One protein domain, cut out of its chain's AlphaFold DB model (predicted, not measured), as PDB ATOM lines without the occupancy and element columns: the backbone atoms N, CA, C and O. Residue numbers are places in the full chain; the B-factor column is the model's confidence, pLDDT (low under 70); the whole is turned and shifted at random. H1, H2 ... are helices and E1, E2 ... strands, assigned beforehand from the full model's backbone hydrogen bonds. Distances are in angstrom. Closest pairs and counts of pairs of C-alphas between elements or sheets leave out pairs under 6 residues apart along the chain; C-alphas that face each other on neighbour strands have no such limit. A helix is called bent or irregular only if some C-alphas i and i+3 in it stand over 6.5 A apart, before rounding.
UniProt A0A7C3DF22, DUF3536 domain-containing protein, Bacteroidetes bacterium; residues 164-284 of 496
ATOM      1  N   ALA A 164     -55.143 -20.228 -17.004       94.50
ATOM      2  CA  ALA A 164     -54.519 -19.276 -16.085       94.50
ATOM      3  C   ALA A 164     -53.406 -19.931 -15.253       94.50
ATOM      4  O   ALA A 164     -52.344 -19.340 -15.070       94.50
ATOM      5  N   GLU A 165     -53.608 -21.180 -14.836       93.38
ATOM      6  CA  GLU A 165     -52.627 -22.003 -14.131       93.38
ATOM      7  C   GLU A 165     -51.385 -22.254 -15.001       93.38
ATOM      8  O   GLU A 165     -50.268 -22.251 -14.493       93.38
ATOM      9  N   ILE A 166     -51.554 -22.391 -16.322       94.25
ATOM     10  CA  ILE A 166     -50.430 -22.509 -17.268       94.25
ATOM     11  C   ILE A 166     -49.619 -21.212 -17.350       94.25
ATOM     12  O   ILE A 166     -48.389 -21.265 -17.375       94.25
ATOM     13  N   VAL A 167     -50.279 -20.048 -17.368       95.31
ATOM     14  CA  VAL A 167     -49.574 -18.754 -17.308       95.31
ATOM     15  C   VAL A 167     -48.838 -18.614 -15.976       95.31
ATOM     16  O   VAL A 167     -47.690 -18.177 -15.969       95.31
ATOM     17  N   HIS A 168     -49.465 -19.017 -14.866       94.69
ATOM     18  CA  HIS A 168     -48.828 -19.031 -13.551       94.69
ATOM     19  C   HIS A 168     -47.570 -19.908 -13.535       94.69
ATOM     20  O   HIS A 168     -46.507 -19.408 -13.167       94.69
ATOM     21  N   ASP A 169     -47.656 -21.163 -13.991       92.25
ATOM     22  CA  ASP A 169     -46.505 -22.074 -14.050       92.25
ATOM     23  C   ASP A 169     -45.367 -21.483 -14.894       92.25
ATOM     24  O   ASP A 169     -44.226 -21.382 -14.443       92.25
ATOM     25  N   GLY A 170     -45.682 -20.995 -16.097       92.12
ATOM     26  CA  GLY A 170     -44.685 -20.372 -16.964       92.12
ATOM     27  C   GLY A 170     -44.036 -19.127 -16.352       92.12
ATOM     28  O   GLY A 170     -42.821 -18.970 -16.445       92.12
ATOM     29  N   ALA A 171     -44.815 -18.265 -15.694       93.25
ATOM     30  CA  ALA A 171     -44.305 -17.051 -15.061       93.25
ATOM     31  C   ALA A 171     -43.421 -17.356 -13.842       93.25
ATOM     32  O   ALA A 171     -42.411 -16.686 -13.630       93.25
ATOM     33  N   VAL A 172     -43.767 -18.374 -13.047       92.12
ATOM     34  CA  VAL A 172     -42.925 -18.830 -11.932       92.12
ATOM     35  C   VAL A 172     -41.613 -19.405 -12.451       92.12
ATOM     36  O   VAL A 172     -40.556 -19.073 -11.917       92.12
ATOM     37  N   ARG A 173     -41.652 -20.211 -13.518       88.75
ATOM     38  CA  ARG A 173     -40.433 -20.734 -14.148       88.75
ATOM     39  C   ARG A 173     -39.538 -19.633 -14.688       88.75
ATOM     40  O   ARG A 173     -38.344 -19.719 -14.467       88.75
ATOM     41  N   LEU A 174     -40.098 -18.610 -15.332       88.25
ATOM     42  CA  LEU A 174     -39.334 -17.448 -15.802       88.25
ATOM     43  C   LEU A 174     -38.645 -16.695 -14.658       88.25
ATOM     44  O   LEU A 174     -37.500 -16.278 -14.786       88.25
ATOM     45  N   LEU A 175     -39.332 -16.529 -13.525       88.25
ATOM     46  CA  LEU A 175     -38.744 -15.887 -12.347       88.25
ATOM     47  C   LEU A 175     -37.673 -16.759 -11.673       88.25
ATOM     48  O   LEU A 175     -36.704 -16.220 -11.137       88.25
ATOM     49  N   ALA A 176     -37.844 -18.084 -11.699       82.19
ATOM     50  CA  ALA A 176     -36.887 -19.048 -11.159       82.19
ATOM     51  C   ALA A 176     -35.722 -19.365 -12.124       82.19
ATOM     52  O   ALA A 176     -34.701 -19.891 -11.690       82.19
ATOM     53  N   ASP A 177     -35.872 -19.090 -13.423       72.25
ATOM     54  CA  ASP A 177     -34.905 -19.393 -14.477       72.25
ATOM     55  C   ASP A 177     -35.008 -18.448 -15.678       72.25
ATOM     56  O   ASP A 177     -36.010 -18.427 -16.394       72.25
ATOM     57  N   THR A 178     -33.915 -17.762 -15.996       58.66
ATOM     58  CA  THR A 178     -33.821 -16.916 -17.192       58.66
ATOM     59  C   THR A 178     -33.541 -17.699 -18.479       58.66
ATOM     60  O   THR A 178     -33.570 -17.105 -19.555       58.66
ATOM     61  N   SER A 179     -33.287 -19.013 -18.416       57.50
ATOM     62  CA  SER A 179     -32.785 -19.810 -19.551       57.50
ATOM     63  C   SER A 179     -33.815 -20.189 -20.633       57.50
ATOM     64  O   SER A 179     -33.464 -20.908 -21.566       57.50
ATOM     65  N   THR A 180     -35.015 -19.586 -20.601       58.09
ATOM     66  CA  THR A 180     -36.161 -19.672 -21.547       58.09
ATOM     67  C   THR A 180     -37.317 -20.521 -20.994       58.09
ATOM     68  O   THR A 180     -37.093 -21.637 -20.525       58.09
ATOM     69  N   PRO A 181     -38.577 -20.038 -21.046       63.31
ATOM     70  CA  PRO A 181     -39.713 -20.805 -20.557       63.31
ATOM     71  C   PRO A 181     -39.956 -22.030 -21.448       63.31
ATOM     72  O   PRO A 181     -39.713 -21.976 -22.659       63.31
ATOM     73  N   PRO A 182     -40.479 -23.136 -20.893       68.50
ATOM     74  CA  PRO A 182     -40.850 -24.278 -21.710       68.50
ATOM     75  C   PRO A 182     -41.936 -23.863 -22.710       68.50
ATOM     76  O   PRO A 182     -43.003 -23.389 -22.326       68.50
ATOM     77  N   ALA A 183     -41.691 -24.094 -24.003       77.00
ATOM     78  CA  ALA A 183     -42.657 -23.794 -25.069       77.00
ATOM     79  C   ALA A 183     -43.980 -24.572 -24.914       77.00
ATOM     80  O   ALA A 183     -45.000 -24.223 -25.516       77.00
ATOM     81  N   ARG A 184     -43.965 -25.660 -24.130       86.81
ATOM     82  CA  ARG A 184     -45.134 -26.482 -23.821       86.81
ATOM     83  C   ARG A 184     -45.145 -26.892 -22.357       86.81
ATOM     84  O   ARG A 184     -44.152 -27.407 -21.856       86.81
ATOM     85  N   ILE A 185     -46.301 -26.735 -21.725       87.44
ATOM     86  CA  ILE A 185     -46.595 -27.200 -20.369       87.44
ATOM     87  C   ILE A 185     -47.811 -28.121 -20.488       87.44
ATOM     88  O   ILE A 185     -48.863 -27.723 -20.999       87.44
ATOM     89  N   PHE A 186     -47.654 -29.390 -20.108       89.19
ATOM     90  CA  PHE A 186     -48.609 -30.458 -20.424       89.19
ATOM     91  C   PHE A 186     -48.965 -30.489 -21.928       89.19
ATOM     92  O   PHE A 186     -48.100 -30.605 -22.800       89.19
ATOM     93  N   HIS A 187     -50.253 -30.383 -22.267       91.00
ATOM     94  CA  HIS A 187     -50.724 -30.298 -23.647       91.00
ATOM     95  C   HIS A 187     -50.911 -28.854 -24.139       91.00
ATOM     96  O   HIS A 187     -51.406 -28.662 -25.251       91.00
ATOM     97  N   PHE A 188     -50.578 -27.843 -23.338       93.81
ATOM     98  CA  PHE A 188     -50.705 -26.440 -23.713       93.81
ATOM     99  C   PHE A 188     -49.403 -25.925 -24.320       93.81
ATOM    100  O   PHE A 188     -48.316 -26.274 -23.869       93.81
ATOM    101  N   ALA A 189     -49.522 -25.097 -25.354       94.25
ATOM    102  CA  ALA A 189     -48.438 -24.244 -25.818       94.25
ATOM    103  C   ALA A 189     -48.587 -22.879 -25.145       94.25
ATOM    104  O   ALA A 189     -49.692 -22.331 -25.135       94.25
ATOM    105  N   LEU A 190     -47.498 -22.362 -24.585       94.38
ATOM    106  CA  LEU A 190     -47.458 -21.078 -23.892       94.38
ATOM    107  C   LEU A 190     -46.451 -20.172 -24.596       94.38
ATOM    108  O   LEU A 190     -45.301 -20.558 -24.795       94.38
ATOM    109  N   THR A 191     -46.889 -18.962 -24.928       93.94
ATOM    110  CA  THR A 191     -46.044 -17.928 -25.524       93.94
ATOM    111  C   THR A 191     -46.181 -16.646 -24.720       93.94
ATOM    112  O   THR A 191     -47.289 -16.148 -24.544       93.94
ATOM    113  N   PHE A 192     -45.064 -16.077 -24.279       92.25
ATOM    114  CA  PHE A 192     -45.028 -14.727 -23.723       92.25
ATOM    115  C   PHE A 192     -44.813 -13.736 -24.871       92.25
ATOM    116  O   PHE A 192     -43.731 -13.673 -25.447       92.25
ATOM    117  N   ALA A 193     -45.876 -13.032 -25.264       90.31
ATOM    118  CA  ALA A 193     -45.855 -12.093 -26.389       90.31
ATOM    119  C   ALA A 193     -45.165 -10.767 -26.030       90.31
ATOM    120  O   ALA A 193     -44.620 -10.090 -26.895       90.31
ATOM    121  N   GLU A 194     -45.198 -10.412 -24.750       91.75
ATOM    122  CA  GLU A 194     -44.557  -9.237 -24.170       91.75
ATOM    123  C   GLU A 194     -44.161  -9.607 -22.742       91.75
ATOM    124  O   GLU A 194     -44.967 -10.216 -22.035       91.75
ATOM    125  N   GLN A 195     -42.943  -9.272 -22.318       91.31
ATOM    126  CA  GLN A 195     -42.493  -9.494 -20.946       91.31
ATOM    127  C   GLN A 195     -41.517  -8.403 -20.514       91.31
ATOM    128  O   GLN A 195     -40.611  -8.042 -21.262       91.31
ATOM    129  N   GLU A 196     -41.699  -7.925 -19.292       94.19
ATOM    130  CA  GLU A 196     -40.829  -6.971 -18.617       94.19
ATOM    131  C   GLU A 196     -40.429  -7.574 -17.275       94.19
ATOM    132  O   GLU A 196     -41.285  -8.044 -16.519       94.19
ATOM    133  N   GLN A 197     -39.132  -7.556 -16.974       93.06
ATOM    134  CA  GLN A 197     -38.604  -8.015 -15.696       93.06
ATOM    135  C   GLN A 197     -37.879  -6.872 -14.995       93.06
ATOM    136  O   GLN A 197     -37.055  -6.178 -15.590       93.06
ATOM    137  N   ARG A 198     -38.171  -6.692 -13.707       92.88
ATOM    138  CA  ARG A 198     -37.577  -5.662 -12.857       92.88
ATOM    139  C   ARG A 198     -37.053  -6.280 -11.569       92.88
ATOM    140  O   ARG A 198     -37.754  -7.040 -10.903       92.88
ATOM    141  N   GLU A 199     -35.828  -5.918 -11.210       91.62
ATOM    142  CA  GLU A 199     -35.267  -6.204  -9.890       91.62
ATOM    143  C   GLU A 199     -35.840  -5.195  -8.883       91.62
ATOM    144  O   GLU A 199     -35.851  -3.983  -9.123       91.62
ATOM    145  N   LEU A 200     -36.345  -5.703  -7.766       89.75
ATOM    146  CA  LEU A 200     -36.813  -4.929  -6.621       89.75
ATOM    147  C   LEU A 200     -35.809  -5.075  -5.474       89.75
ATOM    148  O   LEU A 200     -34.954  -5.958  -5.489       89.75
ATOM    149  N   THR A 201     -35.918  -4.233  -4.444       86.75
ATOM    150  CA  THR A 201     -35.051  -4.342  -3.258       86.75
ATOM    151  C   THR A 201     -35.177  -5.716  -2.588       86.75
ATOM    152  O   THR A 201     -34.180  -6.267  -2.137       86.75
ATOM    153  N   GLU A 202     -36.383  -6.289  -2.575       82.94
ATOM    154  CA  GLU A 202     -36.671  -7.611  -2.009       82.94
ATOM    155  C   GLU A 202     -37.295  -8.551  -3.050       82.94
ATOM    156  O   GLU A 202     -38.427  -9.021  -2.904       82.94
ATOM    157  N   GLY A 203     -36.545  -8.830  -4.120       87.62
ATOM    158  CA  GLY A 203     -36.881  -9.874  -5.086       87.62
ATOM    159  C   GLY A 203     -37.109  -9.361  -6.503       87.62
ATOM    160  O   GLY A 203     -36.499  -8.384  -6.923       87.62
ATOM    161  N   LYS A 204     -37.962 -10.044  -7.267       92.62
ATOM    162  CA  LYS A 204     -38.141  -9.806  -8.708       92.62
ATOM    163  C   LYS A 204     -39.605  -9.651  -9.067       92.62
ATOM    164  O   LYS A 204     -40.454 -10.363  -8.535       92.62
ATOM    165  N   LEU A 205     -39.883  -8.757 -10.008       95.62
ATOM    166  CA  LEU A 205     -41.194  -8.545 -10.606       95.62
ATOM    167  C   LEU A 205     -41.120  -8.866 -12.103       95.62
ATOM    168  O   LEU A 205     -40.236  -8.375 -12.796       95.62
ATOM    169  N   LEU A 206     -42.062  -9.663 -12.594       95.56
ATOM    170  CA  LEU A 206     -42.237 -10.029 -13.997       95.56
ATOM    171  C   LEU A 206     -43.686  -9.760 -14.400       95.56
ATOM    172  O   LEU A 206     -44.601 -10.215 -13.722       95.56
ATOM    173  N   TYR A 207     -43.924  -9.064 -15.501       97.44
ATOM    174  CA  TYR A 207     -45.279  -8.811 -16.000       97.44
ATOM    175  C   TYR A 207     -45.301  -8.731 -17.519       97.44
ATOM    176  O   TYR A 207     -44.274  -8.492 -18.153       97.44
ATOM    177  N   GLY A 208     -46.474  -8.936 -18.113       96.62
ATOM    178  CA  GLY A 208     -46.598  -8.889 -19.562       96.62
ATOM    179  C   GLY A 208     -47.851  -9.548 -20.124       96.62
ATOM    180  O   GLY A 208     -48.867  -9.703 -19.441       96.62
ATOM    181  N   LYS A 209     -47.744  -9.950 -21.394       97.12
ATOM    182  CA  LYS A 209     -48.780 -10.624 -22.184       97.12
ATOM    183  C   LYS A 209     -48.408 -12.080 -22.412       97.12
ATOM    184  O   LYS A 209     -47.300 -12.379 -22.855       97.12
ATOM    185  N   ALA A 210     -49.359 -12.978 -22.198       95.94
ATOM    186  CA  ALA A 210     -49.220 -14.395 -22.500       95.94
ATOM    187  C   ALA A 210     -50.360 -14.872 -23.408       95.94
ATOM    188  O   ALA A 210     -51.512 -14.494 -23.221       95.94
ATOM    189  N   GLU A 211     -50.057 -15.739 -24.368       96.50
ATOM    190  CA  GLU A 211     -51.045 -16.534 -25.095       96.50
ATOM    191  C   GLU A 211     -50.870 -18.000 -24.708       96.50
ATOM    192  O   GLU A 211     -49.770 -18.551 -24.773       96.50
ATOM    193  N   VAL A 212     -51.975 -18.643 -24.342       96.62
ATOM    194  CA  VAL A 212     -52.015 -20.079 -24.076       96.62
ATOM    195  C   VAL A 212     -52.914 -20.747 -25.098       96.62
ATOM    196  O   VAL A 212     -54.083 -20.384 -25.243       96.62
ATOM    197  N   ARG A 213     -52.390 -21.767 -25.781       95.81
ATOM    198  CA  ARG A 213     -53.112 -22.557 -26.779       95.81
ATOM    199  C   ARG A 213     -53.230 -24.013 -26.357       95.81
ATOM    200  O   ARG A 213     -52.237 -24.696 -26.125       95.81
ATOM    201  N   SER A 214     -54.452 -24.529 -26.335       95.44
ATOM    202  CA  SER A 214     -54.729 -25.937 -26.063       95.44
ATOM    203  C   SER A 214     -54.317 -26.824 -27.239       95.44
ATOM    204  O   SER A 214     -54.844 -26.708 -28.345       95.44
ATOM    205  N   GLY A 215     -53.425 -27.784 -27.003       94.31
ATOM    206  CA  GLY A 215     -53.096 -28.846 -27.962       94.31
ATOM    207  C   GLY A 215     -54.227 -29.857 -28.191       94.31
ATOM    208  O   GLY A 215     -54.127 -30.688 -29.090       94.31
ATOM    209  N   VAL A 216     -55.303 -29.782 -27.401       94.81
ATOM    210  CA  VAL A 216     -56.466 -30.677 -27.475       94.81
ATOM    211  C   VAL A 216     -57.604 -30.027 -28.265       94.81
ATOM    212  O   VAL A 216     -58.051 -30.575 -29.270       94.81
ATOM    213  N   THR A 217     -58.044 -28.837 -27.846       95.25
ATOM    214  CA  THR A 217     -59.206 -28.136 -28.428       95.25
ATOM    215  C   THR A 217     -58.821 -27.070 -29.449       95.25
ATOM    216  O   THR A 217     -59.701 -26.515 -30.097       95.25
ATOM    217  N   ARG A 218     -57.522 -26.763 -29.589       94.31
ATOM    218  CA  ARG A 218     -56.965 -25.661 -30.404       94.31
ATOM    219  C   ARG A 218     -57.388 -24.255 -29.986       94.31
ATOM    220  O   ARG A 218     -56.945 -23.292 -30.607       94.31
ATOM    221  N   GLU A 219     -58.172 -24.143 -28.920       96.12
ATOM    222  CA  GLU A 219     -58.526 -22.876 -28.299       96.12
ATOM    223  C   GLU A 219     -57.270 -22.123 -27.873       96.12
ATOM    224  O   GLU A 219     -56.386 -22.709 -27.246       96.12
ATOM    225  N   ALA A 220     -57.216 -20.839 -28.209       95.62
ATOM    226  CA  ALA A 220     -56.198 -19.919 -27.739       95.62
ATOM    227  C   ALA A 220     -56.856 -18.827 -26.902       95.62
ATOM    228  O   ALA A 220     -57.912 -18.314 -27.272       95.62
ATOM    229  N   ARG A 221     -56.239 -18.491 -25.771       96.31
ATOM    230  CA  ARG A 221     -56.674 -17.405 -24.892       96.31
ATOM    231  C   ARG A 221     -55.481 -16.513 -24.577       96.31
ATOM    232  O   ARG A 221     -54.408 -17.013 -24.240       96.31
ATOM    233  N   GLY A 222     -55.689 -15.208 -24.711       97.19
ATOM    234  CA  GLY A 222     -54.732 -14.186 -24.303       97.19
ATOM    235  C   GLY A 222     -54.945 -13.787 -22.845       97.19
ATOM    236  O   GLY A 222     -56.083 -13.716 -22.376       97.19
ATOM    237  N   PHE A 223     -53.851 -13.495 -22.156       98.00
ATOM    238  CA  PHE A 223     -53.811 -13.086 -20.760       98.00
ATOM    239  C   PHE A 223     -52.832 -11.939 -20.563       98.00
ATOM    240  O   PHE A 223     -51.800 -11.861 -21.231       98.00
ATOM    241  N   HIS A 224     -53.133 -11.104 -19.581       98.25
ATOM    242  CA  HIS A 224     -52.143 -10.267 -18.928       98.25
ATOM    243  C   HIS A 224     -51.793 -10.885 -17.586       98.25
ATOM    244  O   HIS A 224     -52.658 -11.439 -16.901       98.25
ATOM    245  N   PHE A 225     -50.532 -10.773 -17.198       97.88
ATOM    246  CA  PHE A 225     -50.078 -11.314 -15.928       97.88
ATOM    247  C   PHE A 225     -49.091 -10.385 -15.231       97.88
ATOM    248  O   PHE A 225     -48.395  -9.593 -15.868       97.88
ATOM    249  N   GLY A 226     -49.045 -10.512 -13.910       97.56
ATOM    250  CA  GLY A 226     -48.051  -9.900 -13.042       97.56
ATOM    251  C   GLY A 226     -47.623 -10.912 -11.990       97.56
ATOM    252  O   GLY A 226     -48.460 -11.520 -11.327       97.56
ATOM    253  N   SER A 227     -46.326 -11.136 -11.862       96.69
ATOM    254  CA  SER A 227     -45.729 -12.182 -11.046       96.69
ATOM    255  C   SER A 227     -44.595 -11.609 -10.215       96.69
ATOM    256  O   SER A 227     -43.744 -10.898 -10.739       96.69
ATOM    257  N   VAL A 228     -44.563 -11.920  -8.927       95.50
ATOM    258  CA  VAL A 228     -43.521 -11.468  -8.005       95.50
ATOM    259  C   VAL A 228     -42.896 -12.655  -7.284       95.50
ATOM    260  O   VAL A 228     -43.599 -13.570  -6.848       95.50
ATOM    261  N   HIS A 229     -41.572 -12.626  -7.150       93.12
ATOM    262  CA  HIS A 229     -40.784 -13.553  -6.342       93.12
ATOM    263  C   HIS A 229     -40.101 -12.772  -5.226       93.12
ATOM    264  O   HIS A 229     -39.265 -11.926  -5.517       93.12
ATOM    265  N   ARG A 230     -40.440 -13.053  -3.964       89.44
ATOM    266  CA  ARG A 230     -39.912 -12.340  -2.781       89.44
ATOM    267  C   ARG A 230     -38.801 -13.105  -2.052       89.44
ATOM    268  O   ARG A 230     -38.568 -12.913  -0.862       89.44
ATOM    269  N   GLY A 231     -38.116 -13.997  -2.765       82.75
ATOM    270  CA  GLY A 231     -37.108 -14.889  -2.201       82.75
ATOM    271  C   GLY A 231     -37.679 -16.219  -1.705       82.75
ATOM    272  O   GLY A 231     -38.889 -16.410  -1.562       82.75
ATOM    273  N   GLY A 232     -36.781 -17.186  -1.492       83.75
ATOM    274  CA  GLY A 232     -37.157 -18.566  -1.184       83.75
ATOM    275  C   GLY A 232     -38.159 -19.110  -2.205       83.75
ATOM    276  O   GLY A 232     -37.969 -18.960  -3.411       83.75
ATOM    277  N   ILE A 233     -39.242 -19.702  -1.706       86.12
ATOM    278  CA  ILE A 233     -40.344 -20.254  -2.507       86.12
ATOM    279  C   ILE A 233     -41.594 -19.350  -2.521       86.12
ATOM    280  O   ILE A 233     -42.683 -19.818  -2.860       86.12
ATOM    281  N   ASP A 234     -41.469 -18.071  -2.136       91.31
ATOM    282  CA  ASP A 234     -42.588 -17.118  -2.144       91.31
ATOM    283  C   ASP A 234     -42.779 -16.512  -3.538       91.31
ATOM    284  O   ASP A 234     -42.182 -15.491  -3.896       91.31
ATOM    285  N   PHE A 235     -43.617 -17.182  -4.325       93.38
ATOM    286  CA  PHE A 235     -44.092 -16.712  -5.619       93.38
ATOM    287  C   PHE A 235     -45.565 -16.342  -5.535       93.38
ATOM    288  O   PHE A 235     -46.373 -17.099  -4.982       93.38
ATOM    289  N   ARG A 236     -45.927 -15.219  -6.158       96.06
ATOM    290  CA  ARG A 236     -47.323 -14.847  -6.391       96.06
ATOM    291  C   ARG A 236     -47.530 -14.392  -7.819       96.06
ATOM    292  O   ARG A 236     -46.841 -13.479  -8.259       96.06
ATOM    293  N   THR A 237     -48.510 -14.969  -8.505       97.44
ATOM    294  CA  THR A 237     -48.860 -14.583  -9.876       97.44
ATOM    295  C   THR A 237     -50.334 -14.241  -9.981       97.44
ATOM    296  O   THR A 237     -51.197 -14.991  -9.544       97.44
ATOM    297  N   TYR A 238     -50.621 -13.115 -10.609       98.00
ATOM    298  CA  TYR A 238     -51.954 -12.622 -10.902       98.00
ATOM    299  C   TYR A 238     -52.145 -12.749 -12.404       98.00
ATOM    300  O   TYR A 238     -51.315 -12.262 -13.170       98.00
ATOM    301  N   VAL A 239     -53.197 -13.448 -12.823       97.75
ATOM    302  CA  VAL A 239     -53.470 -13.730 -14.234       97.75
ATOM    303  C   VAL A 239     -54.886 -13.280 -14.542       97.75
ATOM    304  O   VAL A 239     -55.838 -13.777 -13.946       97.75
ATOM    305  N   HIS A 240     -55.021 -12.347 -15.476       97.69
ATOM    306  CA  HIS A 240     -56.307 -11.829 -15.921       97.69
ATOM    307  C   HIS A 240     -56.461 -12.073 -17.431       97.69
ATOM    308  O   HIS A 240     -55.473 -11.959 -18.164       97.69
ATOM    309  N   PRO A 241     -57.665 -12.408 -17.938       96.81
ATOM    310  CA  PRO A 241     -57.928 -12.410 -19.378       96.81
ATOM    311  C   PRO A 241     -57.449 -11.118 -20.053       96.81
ATOM    312  O   PRO A 241     -57.468 -10.051 -19.440       96.81
ATOM    313  N   ALA A 242     -57.003 -11.189 -21.306       96.50
ATOM    314  CA  ALA A 242     -56.471 -10.013 -21.990       96.50
ATOM    315  C   ALA A 242     -57.470  -8.835 -21.964       96.50
ATOM    316  O   ALA A 242     -58.611  -8.945 -22.410       96.50
ATOM    317  N   TRP A 243     -57.012  -7.704 -21.428       96.75
ATOM    318  CA  TRP A 243     -57.696  -6.417 -21.494       96.75
ATOM    319  C   TRP A 243     -57.545  -5.811 -22.895       96.75
ATOM    320  O   TRP A 243     -56.614  -6.167 -23.621       96.75
ATOM    321  N   PRO A 244     -58.400  -4.843 -23.263       96.69
ATOM    322  CA  PRO A 244     -58.111  -3.942 -24.372       96.69
ATOM    323  C   PRO A 244     -56.754  -3.245 -24.189       96.69
ATOM    324  O   PRO A 244     -56.346  -2.954 -23.062       96.69
ATOM    325  N   GLU A 245     -56.083  -2.935 -25.298       94.38
ATOM    326  CA  GLU A 245     -54.706  -2.419 -25.296       94.38
ATOM    327  C   GLU A 245     -54.540  -1.140 -24.457       94.38
ATOM    328  O   GLU A 245     -53.566  -1.005 -23.726       94.38
ATOM    329  N   GLU A 246     -55.516  -0.228 -24.481       96.19
ATOM    330  CA  GLU A 246     -55.484   1.011 -23.688       96.19
ATOM    331  C   GLU A 246     -55.489   0.744 -22.174       96.19
ATOM    332  O   GLU A 246     -54.693   1.324 -21.433       96.19
ATOM    333  N   ALA A 247     -56.346  -0.178 -21.723       96.81
ATOM    334  CA  ALA A 247     -56.472  -0.557 -20.317       96.81
ATOM    335  C   ALA A 247     -55.253  -1.350 -19.820       96.81
ATOM    336  O   ALA A 247     -54.879  -1.246 -18.646       96.81
ATOM    337  N   TRP A 248     -54.619  -2.126 -20.705       97.12
ATOM    338  CA  TRP A 248     -53.322  -2.737 -20.421       97.12
ATOM    339  C   TRP A 248     -52.215  -1.688 -20.328       97.12
ATOM    340  O   TRP A 248     -51.454  -1.707 -19.368       97.12
ATOM    341  N   ALA A 249     -52.144  -0.743 -21.267       96.81
ATOM    342  CA  ALA A 249     -51.097   0.275 -21.291       96.81
ATOM    343  C   ALA A 249     -51.090   1.147 -20.024       96.81
ATOM    344  O   ALA A 249     -50.024   1.551 -19.563       96.81
ATOM    345  N   GLU A 250     -52.257   1.434 -19.442       96.88
ATOM    346  CA  GLU A 250     -52.367   2.104 -18.140       96.88
ATOM    347  C   GLU A 250     -51.764   1.266 -17.002       96.88
ATOM    348  O   GLU A 250     -50.910   1.755 -16.259       96.88
ATOM    349  N   ARG A 251     -52.146  -0.012 -16.902       97.38
ATOM    350  CA  ARG A 251     -51.624  -0.943 -15.885       97.38
ATOM    351  C   ARG A 251     -50.128  -1.178 -16.050       97.38
ATOM    352  O   ARG A 251     -49.396  -1.133 -15.066       97.38
ATOM    353  N   LYS A 252     -49.657  -1.356 -17.286       97.00
ATOM    354  CA  LYS A 252     -48.232  -1.475 -17.608       97.00
ATOM    355  C   LYS A 252     -47.473  -0.236 -17.149       97.00
ATOM    356  O   LYS A 252     -46.478  -0.383 -16.459       97.00
ATOM    357  N   ARG A 253     -47.975   0.975 -17.426       97.12
ATOM    358  CA  ARG A 253     -47.360   2.223 -16.933       97.12
ATOM    359  C   ARG A 253     -47.265   2.268 -15.406       97.12
ATOM    360  O   ARG A 253     -46.246   2.715 -14.890       97.12
ATOM    361  N   ALA A 254     -48.283   1.793 -14.687       96.50
ATOM    362  CA  ALA A 254     -48.234   1.700 -13.226       96.50
ATOM    363  C   ALA A 254     -47.168   0.697 -12.738       96.50
ATOM    364  O   ALA A 254     -46.431   0.991 -11.799       96.50
ATOM    365  N   LEU A 255     -47.039  -0.455 -13.407       96.25
ATOM    366  CA  LEU A 255     -46.011  -1.465 -13.116       96.25
ATOM    367  C   LEU A 255     -44.596  -0.975 -13.468       96.25
ATOM    368  O   LEU A 255     -43.661  -1.183 -12.693       96.25
ATOM    369  N   ASP A 256     -44.440  -0.263 -14.586       95.69
ATOM    370  CA  ASP A 256     -43.189   0.364 -15.028       95.69
ATOM    371  C   ASP A 256     -42.745   1.460 -14.037       95.69
ATOM    372  O   ASP A 256     -41.561   1.589 -13.730       95.69
ATOM    373  N   ALA A 257     -43.695   2.221 -13.481       95.19
ATOM    374  CA  ALA A 257     -43.444   3.284 -12.505       95.19
ATOM    375  C   ALA A 257     -43.280   2.786 -11.056       95.19
ATOM    376  O   ALA A 257     -42.998   3.591 -10.166       95.19
ATOM    377  N   LEU A 258     -43.446   1.483 -10.794       94.38
ATOM    378  CA  LEU A 258     -43.386   0.941  -9.436       94.38
ATOM    379  C   LEU A 258     -42.002   1.199  -8.799       94.38
ATOM    380  O   LEU A 258     -40.984   0.859  -9.418       94.38
ATOM    381  N   PRO A 259     -41.915   1.778  -7.587       93.00
ATOM    382  CA  PRO A 259     -40.636   1.992  -6.915       93.00
ATOM    383  C   PRO A 259     -39.939   0.669  -6.574       93.00
ATOM    384  O   PRO A 259     -40.581  -0.273  -6.117       93.00
ATOM    385  N   ALA A 260     -38.608   0.613  -6.708       89.88
ATOM    386  CA  ALA A 260     -37.836  -0.592  -6.376       89.88
ATOM    387  C   ALA A 260     -37.986  -1.018  -4.899       89.88
ATOM    388  O   ALA A 260     -37.968  -2.208  -4.600       89.88
ATOM    389  N   GLY A 261     -38.179  -0.050  -3.995       89.25
ATOM    390  CA  GLY A 261     -38.393  -0.273  -2.560       89.25
ATOM    391  C   GLY A 261     -39.851  -0.520  -2.151       89.25
ATOM    392  O   GLY A 261     -40.162  -0.408  -0.964       89.25
ATOM    393  N   GLN A 262     -40.757  -0.793  -3.099       89.75
ATOM    394  CA  GLN A 262     -42.159  -1.079  -2.794       89.75
ATOM    395  C   GLN A 262     -42.277  -2.313  -1.886       89.75
ATOM    396  O   GLN A 262     -41.867  -3.408  -2.257       89.75
ATOM    397  N   GLN A 263     -42.885  -2.135  -0.712       85.06
ATOM    398  CA  GLN A 263     -42.982  -3.183   0.312       85.06
ATOM    399  C   GLN A 263     -44.091  -4.207   0.013       85.06
ATOM    400  O   GLN A 263     -43.878  -5.412   0.136       85.06
ATOM    401  N   ASP A 264     -45.274  -3.744  -0.411       91.88
ATOM    402  CA  ASP A 264     -46.425  -4.614  -0.701       91.88
ATOM    403  C   ASP A 264     -46.722  -4.706  -2.200       91.88
ATOM    404  O   ASP A 264     -47.729  -4.216  -2.709       91.88
ATOM    405  N   VAL A 265     -45.803  -5.326  -2.936       94.06
ATOM    406  CA  VAL A 265     -45.996  -5.624  -4.363       94.06
ATOM    407  C   VAL A 265     -47.211  -6.537  -4.600       94.06
ATOM    408  O   VAL A 265     -47.969  -6.258  -5.528       94.06
ATOM    409  N   PRO A 266     -47.469  -7.593  -3.795       94.38
ATOM    410  CA  PRO A 266     -48.675  -8.404  -3.958       94.38
ATOM    411  C   PRO A 266     -49.983  -7.619  -3.803       94.38
ATOM    412  O   PRO A 266     -50.927  -7.894  -4.540       94.38
ATOM    413  N   GLY A 267     -50.053  -6.666  -2.869       94.81
ATOM    414  CA  GLY A 267     -51.204  -5.773  -2.720       94.81
ATOM    415  C   GLY A 267     -51.436  -4.934  -3.973       94.81
ATOM    416  O   GLY A 267     -52.526  -4.965  -4.536       94.81
ATOM    417  N   VAL A 268     -50.377  -4.305  -4.497       95.50
ATOM    418  CA  VAL A 268     -50.444  -3.526  -5.747       95.50
ATOM    419  C   VAL A 268     -50.894  -4.390  -6.929       95.50
ATOM    420  O   VAL A 268     -51.766  -3.991  -7.697       95.50
ATOM    421  N   LEU A 269     -50.341  -5.597  -7.080       96.44
ATOM    422  CA  LEU A 269     -50.760  -6.517  -8.140       96.44
ATOM    423  C   LEU A 269     -52.215  -6.972  -7.964       96.44
ATOM    424  O   LEU A 269     -52.936  -7.094  -8.951       96.44
ATOM    425  N   HIS A 270     -52.668  -7.194  -6.730       96.31
ATOM    426  CA  HIS A 270     -54.059  -7.541  -6.460       96.31
ATOM    427  C   HIS A 270     -55.017  -6.414  -6.856       96.31
ATOM    428  O   HIS A 270     -56.025  -6.690  -7.498       96.31
ATOM    429  N   GLU A 271     -54.684  -5.163  -6.533       96.12
ATOM    430  CA  GLU A 271     -55.477  -3.985  -6.903       96.12
ATOM    431  C   GLU A 271     -55.497  -3.752  -8.419       96.12
ATOM    432  O   GLU A 271     -56.549  -3.481  -8.988       96.12
ATOM    433  N   LEU A 272     -54.356  -3.902  -9.099       96.00
ATOM    434  CA  LEU A 272     -54.265  -3.675 -10.546       96.00
ATOM    435  C   LEU A 272     -54.979  -4.752 -11.371       96.00
ATOM    436  O   LEU A 272     -55.539  -4.450 -12.431       96.00
ATOM    437  N   PHE A 273     -54.909  -6.010 -10.928       96.06
ATOM    438  CA  PHE A 273     -55.460  -7.145 -11.668       96.06
ATOM    439  C   PHE A 273     -56.860  -7.555 -11.206       96.06
ATOM    440  O   PHE A 273     -57.530  -8.258 -11.954       96.06
ATOM    441  N   GLU A 274     -57.294  -7.149 -10.009       94.38
ATOM    442  CA  GLU A 274     -58.626  -7.426  -9.441       94.38
ATOM    443  C   GLU A 274     -58.971  -8.929  -9.373       94.38
ATOM    444  O   GLU A 274     -60.130  -9.342  -9.410       94.38
ATOM    445  N   VAL A 275     -57.944  -9.774  -9.257       94.06
ATOM    446  CA  VAL A 275     -58.063 -11.236  -9.168       94.06
ATOM    447  C   VAL A 275     -57.284 -11.773  -7.979       94.06
ATOM    448  O   VAL A 275     -56.337 -11.159  -7.477       94.06
ATOM    449  N   LYS A 276     -57.666 -12.966  -7.525       93.00
ATOM    450  CA  LYS A 276     -56.886 -13.709  -6.538       93.00
ATOM    451  C   LYS A 276     -55.557 -14.138  -7.168       93.00
ATOM    452  O   LYS A 276     -55.544 -14.707  -8.254       93.00
ATOM    453  N   GLY A 277     -54.454 -13.883  -6.470       93.62
ATOM    454  CA  GLY A 277     -53.136 -14.353  -6.891       93.62
ATOM    455  C   GLY A 277     -52.960 -15.849  -6.629       93.62
ATOM    456  O   GLY A 277     -53.266 -16.326  -5.531       93.62
ATOM    457  N   PHE A 278     -52.428 -16.554  -7.621       94.81
ATOM    458  CA  PHE A 278     -51.881 -17.897  -7.483       94.81
ATOM    459  C   PHE A 278     -50.584 -17.857  -6.686       94.81
ATOM    460  O   PHE A 278     -49.829 -16.884  -6.736       94.81
ATOM    461  N   ARG A 279     -50.308 -18.934  -5.968       93.44
ATOM    462  CA  ARG A 279     -49.078 -19.181  -5.226       93.44
ATOM    463  C   ARG A 279     -48.468 -20.490  -5.704       93.44
ATOM    464  O   ARG A 279     -49.160 -21.348  -6.230       93.44
ATOM    465  N   LEU A 280     -47.211 -20.729  -5.346       89.62
ATOM    466  CA  LEU A 280     -46.514 -21.969  -5.706       89.62
ATOM    467  C   LEU A 280     -47.264 -23.266  -5.310       89.62
ATOM    468  O   LEU A 280     -47.135 -24.287  -5.976       89.62
ATOM    469  N   HIS A 281     -48.046 -23.249  -4.224       87.56
ATOM    470  CA  HIS A 281     -48.832 -24.414  -3.798       87.56
ATOM    471  C   HIS A 281     -50.056 -24.716  -4.677       87.56
ATOM    472  O   HIS A 281     -50.582 -25.820  -4.558       87.56
ATOM    473  N   ASP A 282     -50.472 -23.776  -5.531       89.12
ATOM    474  CA  ASP A 282     -51.545 -23.953  -6.514       89.12
ATOM    475  C   ASP A 282     -51.050 -24.700  -7.772       89.12
ATOM    476  O   ASP A 282     -51.855 -25.119  -8.602       89.12
ATOM    477  N   LEU A 283     -49.734 -24.909  -7.916       87.19
ATOM    478  CA  LEU A 283     -49.171 -25.759  -8.965       87.19
ATOM    479  C   LEU A 283     -49.295 -27.252  -8.619       87.19
ATOM    480  O   LEU A 283     -49.228 -27.628  -7.441       87.19
ATOM    481  N   PRO A 284     -49.378 -28.131  -9.637       83.94
ATOM    482  CA  PRO A 284     -49.278 -29.572  -9.438       83.94
ATOM    483  C   PRO A 284     -48.021 -29.962  -8.649       83.94
ATOM    484  O   PRO A 284     -46.979 -29.313  -8.747       83.94
TER     485      PRO A 284
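AT A GLANCE: This is residues 164 to 284 of the 496 residues of the protein "DUF3536 domain-containing protein" of Bacteroidetes bacterium (UniProt A0A7C3DF22). A twisted, bent sheet of four long strands, E1 to E4, curls round the helix H1, which lies in its hollow, while two helices running opposite ways, H2 and H3, cover parts of the other face. The long link before E1 runs on H1's side of the sheet, and residues 278 to 279 pair with the edge strand E4. The printed part has 121 residues, with three named helices and four named strands in the order H1 E1 E2 E3 E4 H2 H3; the sheet's order is E1 E2 E3 E4, antiparallel throughout, and the class is mixed. The whole is compact, with a radius of gyration of the C-alphas of 13.6 A and spans of 43 by 34 by 25 A.

IN THESE COORDINATES: Find C-alpha 188 at (-50.705, -26.440, -23.713); from there E1, residues 188 to 200, runs 30.8 A and bends by 71 degrees at residue 194. E2, residues 203 to 214, covers 31.9 A and bends by 64 degrees at residue 209. E3, residues 220 to 229, covers 27.1 A and bends by 55 degrees at residue 224, and E4, residues 235 to 241, covers 20.0 A. Go back to C-alpha 164 at (-54.519, -19.276, -16.085) for the start of H1, residues 164 to 176, 18.3 A long. H2, residues 245 to 256, measures 15.7 A, and H3, residues 265 to 273, measures 12.1 A and ends at C-alpha 273 at (-55.460, -7.145, -11.668).

HOW THE PARTS SIT: Start with the meander E1 E2 E3 E4, each strand the antiparallel neighbour of the one before; each step is a hairpin. Look for N 196 and O 207 at 2.9 A between E1 and E2, N 206 and O 227 at 2.8 A between E2 and E3, and N 228 and O 236 at 2.8 A between E3 and E4. The sheet curls round H1, whose closest C-alphas to E4 are those of His 168 and Thr 237, 5.8 A apart. With H2 and H3 on the opposite face, there are three layers, helices on both faces of a sheet. H2 is over E2, only just not over E3 as well, at a height over the sheet of 10.0 A; the closest C-alphas of E2 and H2 are those of Gly 208 and Lys 252, 7.8 A apart. H3 is over E3 at a height over the sheet of 8.9 A, and the C-alphas of Gly 226 and Leu 269 are their closest, 6.5 A apart. H2 and H3 are close but not clearly touching, at a shallow tilt of 10 degrees, opposite ways; Arg 251 and Leu 272 have their closest C-alphas, 6.6 A apart. In H1, H2 and H3 every O i to N i+4 pair is within hydrogen-bond range.

THE WHOLE: The C-alphas farthest apart are those of Thr 217 and Gly 261, 43.3 A. The printed part has no cut, and its long link is H1 to E1, with 11 residues. The mean pLDDT of the printed part is 91.8; look for values under 70 at residues 178 to 182.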